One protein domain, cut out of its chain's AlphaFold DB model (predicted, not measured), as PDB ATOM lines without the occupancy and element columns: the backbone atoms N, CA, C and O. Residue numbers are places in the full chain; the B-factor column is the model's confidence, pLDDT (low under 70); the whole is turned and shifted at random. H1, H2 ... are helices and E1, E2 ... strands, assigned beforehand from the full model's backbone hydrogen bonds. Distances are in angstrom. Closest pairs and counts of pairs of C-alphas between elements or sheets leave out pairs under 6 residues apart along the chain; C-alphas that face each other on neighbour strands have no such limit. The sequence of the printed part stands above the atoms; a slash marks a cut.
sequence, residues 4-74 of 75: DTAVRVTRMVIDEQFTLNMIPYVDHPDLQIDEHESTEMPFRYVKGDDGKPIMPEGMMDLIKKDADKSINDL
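This is residues 4 to 74 of the 75 residues of the protein "Putative carboxypeptidase D" of Rosellinia necatrix (UniProt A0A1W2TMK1). A kinked ribbon of two small antiparallel strand pairs, E1 with E4 and E2 with E3, has H1 packed on E4 and H2 over the other pair, where residues 69 to 74 stick out. Printed are 71 residues with two named helices and four named strands, ordered H1, E1, E2, E3, E4, H2, mixed in class. The whole is loose, radius of gyration of the C-alphas 14.4 A, a rod of 47 by 18 by 17 A.

E1, residues 25 to 27, and E4, residues 44 to 46, are antiparallel; N 26 and O 45, 2.9 A apart, are within hydrogen-bond range. E1 runs on into E2, residues 30 to 32, at 83 degrees. E2 and E3, residues 38 to 40, form a hairpin, with N 31 and O 39 within hydrogen-bond range at 2.9 A. H1, residues 4 to 14, touches E4; their closest C-alphas, of Thr 5 and Tyr 45, are 5.9 A apart. H2, residues 59 to 72, is near E2, with 5 pairs of C-alphas within 10 A. Every O i to N i+4 pair is within range in H1 and H2.

H1, 15.4 A long, begins at C-alpha 4 (122.235, 193.192, 60.851); H2, 20.2 A, ends at C-alpha 72 (142.084, 188.961, 80.537).

The printed part has no cut. The link E4 to H2 is long. Residues 68 to 74 have pLDDT under 70.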
ATOM      1  N   ASP A   4     121.958 192.155  61.851       87.00
ATOM      2  CA  ASP A   4     122.235 193.192  60.851       87.00
ATOM      3  C   ASP A   4     122.341 192.610  59.430       87.00
ATOM      4  O   ASP A   4     121.760 193.159  58.490       87.00
ATOM      5  N   THR A   5     122.987 191.446  59.282       90.06
ATOM      6  CA  THR A   5     123.064 190.725  58.005       90.06
ATOM      7  C   THR A   5     121.671 190.312  57.534       90.06
ATOM      8  O   THR A   5     121.337 190.502  56.367       90.06
ATOM      9  N   ALA A   6     120.825 189.786  58.425       91.69
ATOM     10  CA  ALA A   6     119.472 189.351  58.077       91.69
ATOM     11  C   ALA A   6     118.582 190.517  57.610       91.69
ATOM     12  O   ALA A   6     117.843 190.382  56.631       91.69
ATOM     13  N   VAL A   7     118.689 191.680  58.261       92.25
ATOM     14  CA  VAL A   7     117.988 192.903  57.835       92.25
ATOM     15  C   VAL A   7     118.450 193.332  56.442       92.25
ATOM     16  O   VAL A   7     117.624 193.651  55.588       92.25
ATOM     17  N   ARG A   8     119.759 193.284  56.171       90.56
ATOM     18  CA  ARG A   8     120.316 193.642  54.859       90.56
ATOM     19  C   ARG A   8     119.883 192.680  53.754       90.56
ATOM     20  O   ARG A   8     119.463 193.133  52.696       90.56
ATOM     21  N   VAL A   9     119.920 191.375  54.019       93.12
ATOM     22  CA  VAL A   9     119.408 190.347  53.100       93.12
ATOM     23  C   VAL A   9     117.934 190.597  52.798       93.12
ATOM     24  O   VAL A   9     117.539 190.589  51.638       93.12
ATOM     25  N   THR A  10     117.129 190.897  53.820       93.88
ATOM     26  CA  THR A  10     115.705 191.212  53.635       93.88
ATOM     27  C   THR A  10     115.521 192.428  52.729       93.88
ATOM     28  O   THR A  10     114.708 192.380  51.813       93.88
ATOM     29  N   ARG A  11     116.316 193.486  52.916       93.75
ATOM     30  CA  ARG A  11     116.298 194.662  52.039       93.75
ATOM     31  C   ARG A  11     116.657 194.312  50.590       93.75
ATOM     32  O   ARG A  11     115.932 194.710  49.692       93.75
ATOM     33  N   MET A  12     117.715 193.536  50.357       92.56
ATOM     34  CA  MET A  12     118.116 193.116  49.002       92.56
ATOM     35  C   MET A  12     117.032 192.276  48.314       92.56
ATOM     36  O   MET A  12     116.772 192.427  47.123       92.56
ATOM     37  N   VAL A  13     116.356 191.404  49.064       95.19
ATOM     38  CA  VAL A  13     115.262 190.589  48.522       95.19
ATOM     39  C   VAL A  13     114.032 191.441  48.209       95.19
ATOM     40  O   VAL A  13     113.424 191.270  47.157       95.19
ATOM     41  N   ILE A  14     113.644 192.347  49.109       95.44
ATOM     42  CA  ILE A  14     112.401 193.116  48.978       95.44
ATOM     43  C   ILE A  14     112.566 194.319  48.042       95.44
ATOM     44  O   ILE A  14     111.764 194.477  47.124       95.44
ATOM     45  N   ASP A  15     113.600 195.137  48.228       94.62
ATOM     46  CA  ASP A  15     113.794 196.374  47.460       94.62
ATOM     47  C   ASP A  15     114.463 196.102  46.109       94.62
ATOM     48  O   ASP A  15     114.044 196.636  45.084       94.62
ATOM     49  N   GLU A  16     115.502 195.264  46.095       92.50
ATOM     50  CA  GLU A  16     116.323 195.010  44.902       92.50
ATOM     51  C   GLU A  16     115.874 193.755  44.133       92.50
ATOM     52  O   GLU A  16     116.407 193.459  43.065       92.50
ATOM     53  N   GLN A  17     114.870 193.030  44.647       93.38
ATOM     54  CA  GLN A  17     114.300 191.818  44.041       93.38
ATOM     55  C   GLN A  17     115.337 190.704  43.807       93.38
ATOM     56  O   GLN A  17     115.178 189.856  42.923       93.38
ATOM     57  N   PHE A  18     116.401 190.670  44.616       92.75
ATOM     58  CA  PHE A  18     117.377 189.587  44.563       92.75
ATOM     59  C   PHE A  18     116.741 188.283  45.039       92.75
ATOM     60  O   PHE A  18     116.050 188.223  46.057       92.75
ATOM     61  N   THR A  19     117.037 187.189  44.339       94.19
ATOM     62  CA  THR A  19     116.772 185.859  44.893       94.19
ATOM     63  C   THR A  19     117.839 185.521  45.926       94.19
ATOM     64  O   THR A  19     118.995 185.924  45.785       94.19
ATOM     65  N   LEU A  20     117.483 184.731  46.945       91.12
ATOM     66  CA  LEU A  20     118.424 184.351  48.005       91.12
ATOM     67  C   LEU A  20     119.726 183.751  47.457       91.12
ATOM     68  O   LEU A  20     120.768 183.973  48.052       91.12
ATOM     69  N   ASN A  21     119.676 183.048  46.323       92.06
ATOM     70  CA  ASN A  21     120.835 182.403  45.699       92.06
ATOM     71  C   ASN A  21     121.761 183.374  44.947       92.06
ATOM     72  O   ASN A  21     122.888 183.006  44.632       92.06
ATOM     73  N   MET A  22     121.288 184.578  44.617       91.94
ATOM     74  CA  MET A  22     122.072 185.604  43.916       91.94
ATOM     75  C   MET A  22     122.802 186.547  44.871       91.94
ATOM     76  O   MET A  22     123.667 187.303  44.437       91.94
ATOM     77  N   ILE A  23     122.457 186.521  46.158       91.81
ATOM     78  CA  ILE A  23     123.109 187.366  47.152       91.81
ATOM     79  C   ILE A  23     124.543 186.860  47.345       91.81
ATOM     80  O   ILE A  23     124.747 185.668  47.599       91.81
ATOM     81  N   PRO A  24     125.551 187.737  47.230       91.94
ATOM     82  CA  PRO A  24     126.933 187.334  47.388       91.94
ATOM     83  C   PRO A  24     127.204 187.128  48.879       91.94
ATOM     84  O   PRO A  24     127.358 188.085  49.630       91.94
ATOM     85  N   TYR A  25     127.224 185.880  49.333       92.56
ATOM     86  CA  TYR A  25     127.521 185.563  50.729       92.56
ATOM     87  C   TYR A  25     129.008 185.307  50.956       92.56
ATOM     88  O   TYR A  25     129.722 184.838  50.067       92.56
ATOM     89  N   VAL A  26     129.447 185.569  52.182       91.75
ATOM     90  CA  VAL A  26     130.689 185.038  52.742       91.75
ATOM     91  C   VAL A  26     130.313 184.179  53.936       91.75
ATOM     92  O   VAL A  26     129.654 184.649  54.865       91.75
ATOM     93  N   ASP A  27     130.702 182.915  53.877       91.25
ATOM     94  CA  ASP A  27     130.494 181.956  54.950       91.25
ATOM     95  C   ASP A  27     131.750 181.884  55.801       91.25
ATOM     96  O   ASP A  27     132.842 181.762  55.256       91.25
ATOM     97  N   HIS A  28     131.566 181.966  57.117       89.12
ATOM     98  CA  HIS A  28     132.635 181.802  58.096       89.12
ATOM     99  C   HIS A  28     133.873 182.672  57.813       89.12
ATOM    100  O   HIS A  28     134.960 182.143  57.600       89.12
ATOM    101  N   PRO A  29     133.726 184.011  57.722       87.19
ATOM    102  CA  PRO A  29     134.872 184.857  57.438       87.19
ATOM    103  C   PRO A  29     135.856 184.853  58.609       87.19
ATOM    104  O   PRO A  29     135.464 185.070  59.760       87.19
ATOM    105  N   ASP A  30     137.136 184.706  58.278       85.00
ATOM    106  CA  ASP A  30     138.236 184.979  59.193       85.00
ATOM    107  C   ASP A  30     138.404 186.489  59.346       85.00
ATOM    108  O   ASP A  30     138.688 187.217  58.387       85.00
ATOM    109  N   LEU A  31     138.214 186.970  60.569       82.31
ATOM    110  CA  LEU A  31     138.419 188.361  60.917       82.31
ATOM    111  C   LEU A  31     139.780 188.510  61.591       82.31
ATOM    112  O   LEU A  31     139.995 187.998  62.686       82.31
ATOM    113  N   GLN A  32     140.696 189.236  60.954       79.94
ATOM    114  CA  GLN A  32     141.961 189.583  61.592       79.94
ATOM    115  C   GLN A  32     141.713 190.692  62.622       79.94
ATOM    116  O   GLN A  32     141.384 191.824  62.259       79.94
ATOM    117  N   ILE A  33     141.824 190.330  63.901       77.75
ATOM    118  CA  ILE A  33     141.680 191.232  65.043       77.75
ATOM    119  C   ILE A  33     142.939 192.098  65.092       77.75
ATOM    120  O   ILE A  33     142.813 193.309  64.959       77.75
ATOM    121  N   ASP A  34     144.125 191.479  65.140       72.94
ATOM    122  CA  ASP A  34     145.445 192.132  65.166       72.94
ATOM    123  C   ASP A  34     146.519 191.273  64.449       72.94
ATOM    124  O   ASP A  34     146.212 190.262  63.816       72.94
ATOM    125  N   GLU A  35     147.803 191.658  64.509       75.25
ATOM    126  CA  GLU A  35     148.907 190.933  63.837       75.25
ATOM    127  C   GLU A  35     149.071 189.476  64.308       75.25
ATOM    128  O   GLU A  35     149.601 188.645  63.569       75.25
ATOM    129  N   HIS A  36     148.602 189.160  65.516       75.19
ATOM    130  CA  HIS A  36     148.750 187.845  66.141       75.19
ATOM    131  C   HIS A  36     147.430 187.101  66.360       75.19
ATOM    132  O   HIS A  36     147.466 185.933  66.742       75.19
ATOM    133  N   GLU A  37     146.287 187.744  66.114       75.00
ATOM    134  CA  GLU A  37     144.981 187.181  66.443       75.00
ATOM    135  C   GLU A  37     144.007 187.303  65.272       75.00
ATOM    136  O   GLU A  37     143.775 188.378  64.711       75.00
ATOM    137  N   SER A  38     143.428 186.164  64.908       81.31
ATOM    138  CA  SER A  38     142.367 186.048  63.918       81.31
ATOM    139  C   SER A  38     141.256 185.186  64.495       81.31
ATOM    140  O   SER A  38     141.528 184.088  64.983       81.31
ATOM    141  N   THR A  39     140.022 185.661  64.387       81.19
ATOM    142  CA  THR A  39     138.842 184.957  64.886       81.19
ATOM    143  C   THR A  39     137.936 184.597  63.722       81.19
ATOM    144  O   THR A  39     137.551 185.460  62.931       81.19
ATOM    145  N   GLU A  40     137.569 183.322  63.631       85.00
ATOM    146  CA  GLU A  40     136.565 182.849  62.682       85.00
ATOM    147  C   GLU A  40     135.173 183.232  63.197       85.00
ATOM    148  O   GLU A  40     134.773 182.865  64.305       85.00
ATOM    149  N   MET A  41     134.406 183.966  62.394       86.00
ATOM    150  CA  MET A  41     133.031 184.308  62.750       86.00
ATOM    151  C   MET A  41     132.095 183.193  62.269       86.00
ATOM    152  O   MET A  41     131.925 183.059  61.061       86.00
ATOM    153  N   PRO A  42     131.404 182.425  63.139       87.19
ATOM    154  CA  PRO A  42     130.633 181.242  62.743       87.19
ATOM    155  C   PRO A  42     129.270 181.579  62.105       87.19
ATOM    156  O   PRO A  42     128.257 180.916  62.337       87.19
ATOM    157  N   PHE A  43     129.216 182.645  61.309       88.44
ATOM    158  CA  PHE A  43     128.010 183.159  60.685       88.44
ATOM    159  C   PHE A  43     128.247 183.489  59.211       88.44
ATOM    160  O   PHE A  43     129.318 183.913  58.794       88.44
ATOM    161  N   ARG A  44     127.179 183.349  58.426       89.25
ATOM    162  CA  ARG A  44     127.071 183.883  57.068       89.25
ATOM    163  C   ARG A  44     126.870 185.398  57.087       89.25
ATOM    164  O   ARG A  44     125.933 185.853  57.752       89.25
ATOM    165  N   TYR A  45     127.665 186.116  56.300       91.31
ATOM    166  CA  TYR A  45     127.586 187.559  56.044       91.31
ATOM    167  C   TYR A  45     127.305 187.836  54.566       91.31
ATOM    168  O   TYR A  45     127.466 186.962  53.715       91.31
ATOM    169  N   VAL A  46     126.893 189.063  54.247       91.62
ATOM    170  CA  VAL A  46     126.851 189.545  52.859       91.62
ATOM    171  C   VAL A  46     128.221 190.112  52.493       91.62
ATOM    172  O   VAL A  46     128.812 190.852  53.274       91.62
ATOM    173  N   LYS A  47     128.721 189.758  51.313       91.75
ATOM    174  CA  LYS A  47     129.971 190.237  50.727       91.75
ATOM    175  C   LYS A  47     129.787 191.658  50.196       91.75
ATOM    176  O   LYS A  47     128.840 191.918  49.457       91.75
ATOM    177  N   GLY A  48     130.692 192.554  50.564       87.44
ATOM    178  CA  GLY A  48     130.799 193.894  50.001       87.44
ATOM    179  C   GLY A  48     131.532 193.905  48.665       87.44
ATOM    180  O   GLY A  48     132.114 192.902  48.240       87.44
ATOM    181  N   ASP A  49     131.537 195.065  48.015       84.94
ATOM    182  CA  ASP A  49     132.245 195.277  46.744       84.94
ATOM    183  C   ASP A  49     133.768 195.104  46.881       84.94
ATOM    184  O   ASP A  49     134.455 194.737  45.930       84.94
ATOM    185  N   ASP A  50     134.298 195.314  48.088       81.69
ATOM    186  CA  ASP A  50     135.699 195.098  48.468       81.69
ATOM    187  C   ASP A  50     136.044 193.621  48.729       81.69
ATOM    188  O   ASP A  50     137.193 193.269  49.006       81.69
ATOM    189  N   GLY A  51     135.046 192.743  48.646       81.19
ATOM    190  CA  GLY A  51     135.165 191.319  48.898       81.19
ATOM    191  C   GLY A  51     135.166 190.916  50.370       81.19
ATOM    192  O   GLY A  51     135.279 189.720  50.644       81.19
ATOM    193  N   LYS A  52     135.005 191.866  51.296       84.12
ATOM    194  CA  LYS A  52     134.945 191.618  52.740       84.12
ATOM    195  C   LYS A  52     133.495 191.467  53.213       84.12
ATOM    196  O   LYS A  52     132.572 191.910  52.529       84.12
ATOM    197  N   PRO A  53     133.248 190.815  54.362       86.75
ATOM    198  CA  PRO A  53     131.921 190.802  54.969       86.75
ATOM    199  C   PRO A  53     131.490 192.226  55.337       86.75
ATOM    200  O   PRO A  53     132.239 192.964  55.978       86.75
ATOM    201  N   ILE A  54     130.273 192.614  54.958       85.88
ATOM    202  CA  ILE A  54     129.746 193.923  55.331       85.88
ATOM    203  C   ILE A  54     129.312 193.887  56.792       85.88
ATOM    204  O   ILE A  54     128.380 193.165  57.146       85.88
ATOM    205  N   MET A  55     129.952 194.717  57.611       82.69
ATOM    206  CA  MET A  55     129.627 194.893  59.022       82.69
ATOM    207  C   MET A  55     129.303 196.365  59.320       82.69
ATOM    208  O   MET A  55     129.803 197.253  58.624       82.69
ATOM    209  N   PRO A  56     128.460 196.657  60.327       79.50
ATOM    210  CA  PRO A  56     128.236 198.020  60.797       79.50
ATOM    211  C   PRO A  56     129.519 198.673  61.328       79.50
ATOM    212  O   PRO A  56     130.370 198.005  61.922       79.50
ATOM    213  N   GLU A  57     129.624 199.994  61.177       78.69
ATOM    214  CA  GLU A  57     130.697 200.781  61.796       78.69
ATOM    215  C   GLU A  57     130.706 200.562  63.319       78.69
ATOM    216  O   GLU A  57     129.661 200.581  63.971       78.69
ATOM    217  N   GLY A  58     131.885 200.294  63.883       77.00
ATOM    218  CA  GLY A  58     132.068 199.989  65.307       77.00
ATOM    219  C   GLY A  58     131.847 198.524  65.709       77.00
ATOM    220  O   GLY A  58     132.244 198.145  66.809       77.00
ATOM    221  N   MET A  59     131.288 197.660  64.845       79.06
ATOM    222  CA  MET A  59     131.196 196.220  65.149       79.06
ATOM    223  C   MET A  59     132.593 195.597  65.284       79.06
ATOM    224  O   MET A  59     132.830 194.828  66.209       79.06
ATOM    225  N   MET A  60     133.528 195.991  64.417       75.88
ATOM    226  CA  MET A  60     134.935 195.578  64.495       75.88
ATOM    227  C   MET A  60     135.560 195.921  65.850       75.88
ATOM    228  O   MET A  60     136.192 195.071  66.468       75.88
ATOM    229  N   ASP A  61     135.337 197.141  66.339       80.25
ATOM    230  CA  ASP A  61     135.900 197.611  67.607       80.25
ATOM    231  C   ASP A  61     135.309 196.863  68.805       80.25
ATOM    232  O   ASP A  61     136.008 196.586  69.778       80.25
ATOM    233  N   LEU A  62     134.021 196.504  68.736       79.94
ATOM    234  CA  LEU A  62     133.380 195.677  69.755       79.94
ATOM    235  C   LEU A  62     133.952 194.259  69.776       79.94
ATOM    236  O   LEU A  62     134.192 193.747  70.863       79.94
ATOM    237  N   ILE A  63     134.202 193.654  68.610       77.81
ATOM    238  CA  ILE A  63     134.809 192.320  68.522       77.81
ATOM    239  C   ILE A  63     136.244 192.360  69.064       77.81
ATOM    240  O   ILE A  63     136.593 191.515  69.881       77.81
ATOM    241  N   LYS A  64     137.043 193.375  68.698       76.12
ATOM    242  CA  LYS A  64     138.382 193.589  69.279       76.12
ATOM    243  C   LYS A  64     138.325 193.697  70.804       76.12
ATOM    244  O   LYS A  64     139.043 193.002  71.510       76.12
ATOM    245  N   LYS A  65     137.402 194.512  71.323       78.69
ATOM    246  CA  LYS A  65     137.222 194.710  72.768       78.69
ATOM    247  C   LYS A  65     136.749 193.448  73.499       78.69
ATOM    248  O   LYS A  65     137.029 193.302  74.689       78.69
ATOM    249  N   ASP A  66     135.979 192.588  72.840       72.50
ATOM    250  CA  ASP A  66     135.525 191.315  73.404       72.50
ATOM    251  C   ASP A  66     136.655 190.272  73.409       72.50
ATOM    252  O   ASP A  66     136.860 189.608  74.425       72.50
ATOM    253  N   ALA A  67     137.463 190.219  72.342       70.12
ATOM    254  CA  ALA A  67     138.680 189.405  72.274       70.12
ATOM    255  C   ALA A  67     139.685 189.793  73.381       70.12
ATOM    256  O   ALA A  67     140.093 188.941  74.172       70.12
ATOM    257  N   ASP A  68     139.956 191.094  73.550       66.56
ATOM    258  CA  ASP A  68     140.807 191.625  74.628       66.56
ATOM    259  C   ASP A  68     140.312 191.226  76.030       66.56
ATOM    260  O   ASP A  68     141.097 190.981  76.955       66.56
ATOM    261  N   LYS A  69     138.991 191.179  76.229       62.78
ATOM    262  CA  LYS A  69     138.403 190.748  77.504       62.78
ATOM    263  C   LYS A  69     138.552 189.250  77.726       62.78
ATOM    264  O   LYS A  69     138.867 188.862  78.847       62.78
ATOM    265  N   SER A  70     138.348 188.430  76.695       56.75
ATOM    266  CA  SER A  70     138.502 186.978  76.815       56.75
ATOM    267  C   SER A  70     139.936 186.581  77.172       56.75
ATOM    268  O   SER A  70     140.118 185.597  77.884       56.75
ATOM    269  N   ILE A  71     140.947 187.345  76.735       55.94
ATOM    270  CA  ILE A  71     142.342 187.133  77.153       55.94
ATOM    271  C   ILE A  71     142.545 187.479  78.635       55.94
ATOM    272  O   ILE A  71     143.243 186.755  79.339       55.94
ATOM    273  N   ASN A  72     141.928 188.553  79.134       53.47
ATOM    274  CA  ASN A  72     142.084 188.961  80.537       53.47
ATOM    275  C   ASN A  72     141.436 187.995  81.544       53.47
ATOM    276  O   ASN A  72     141.834 187.999  82.702       53.47
ATOM    277  N   ASP A  73     140.473 187.174  81.121       49.72
ATOM    278  CA  ASP A  73     139.838 186.148  81.969       49.72
ATOM    279  C   ASP A  73     140.624 184.814  81.990       49.72
ATOM    280  O   ASP A  73     140.259 183.878  82.702       49.72
ATOM    281  N   LEU A  74     141.708 184.708  81.204       49.59
ATOM    282  CA  LEU A  74     142.594 183.537  81.119       49.59
ATOM    283  C   LEU A  74     143.884 183.670  81.958       49.59
ATOM    284  O   LEU A  74     144.702 182.745  81.936       49.59
TER     285      LEU A  74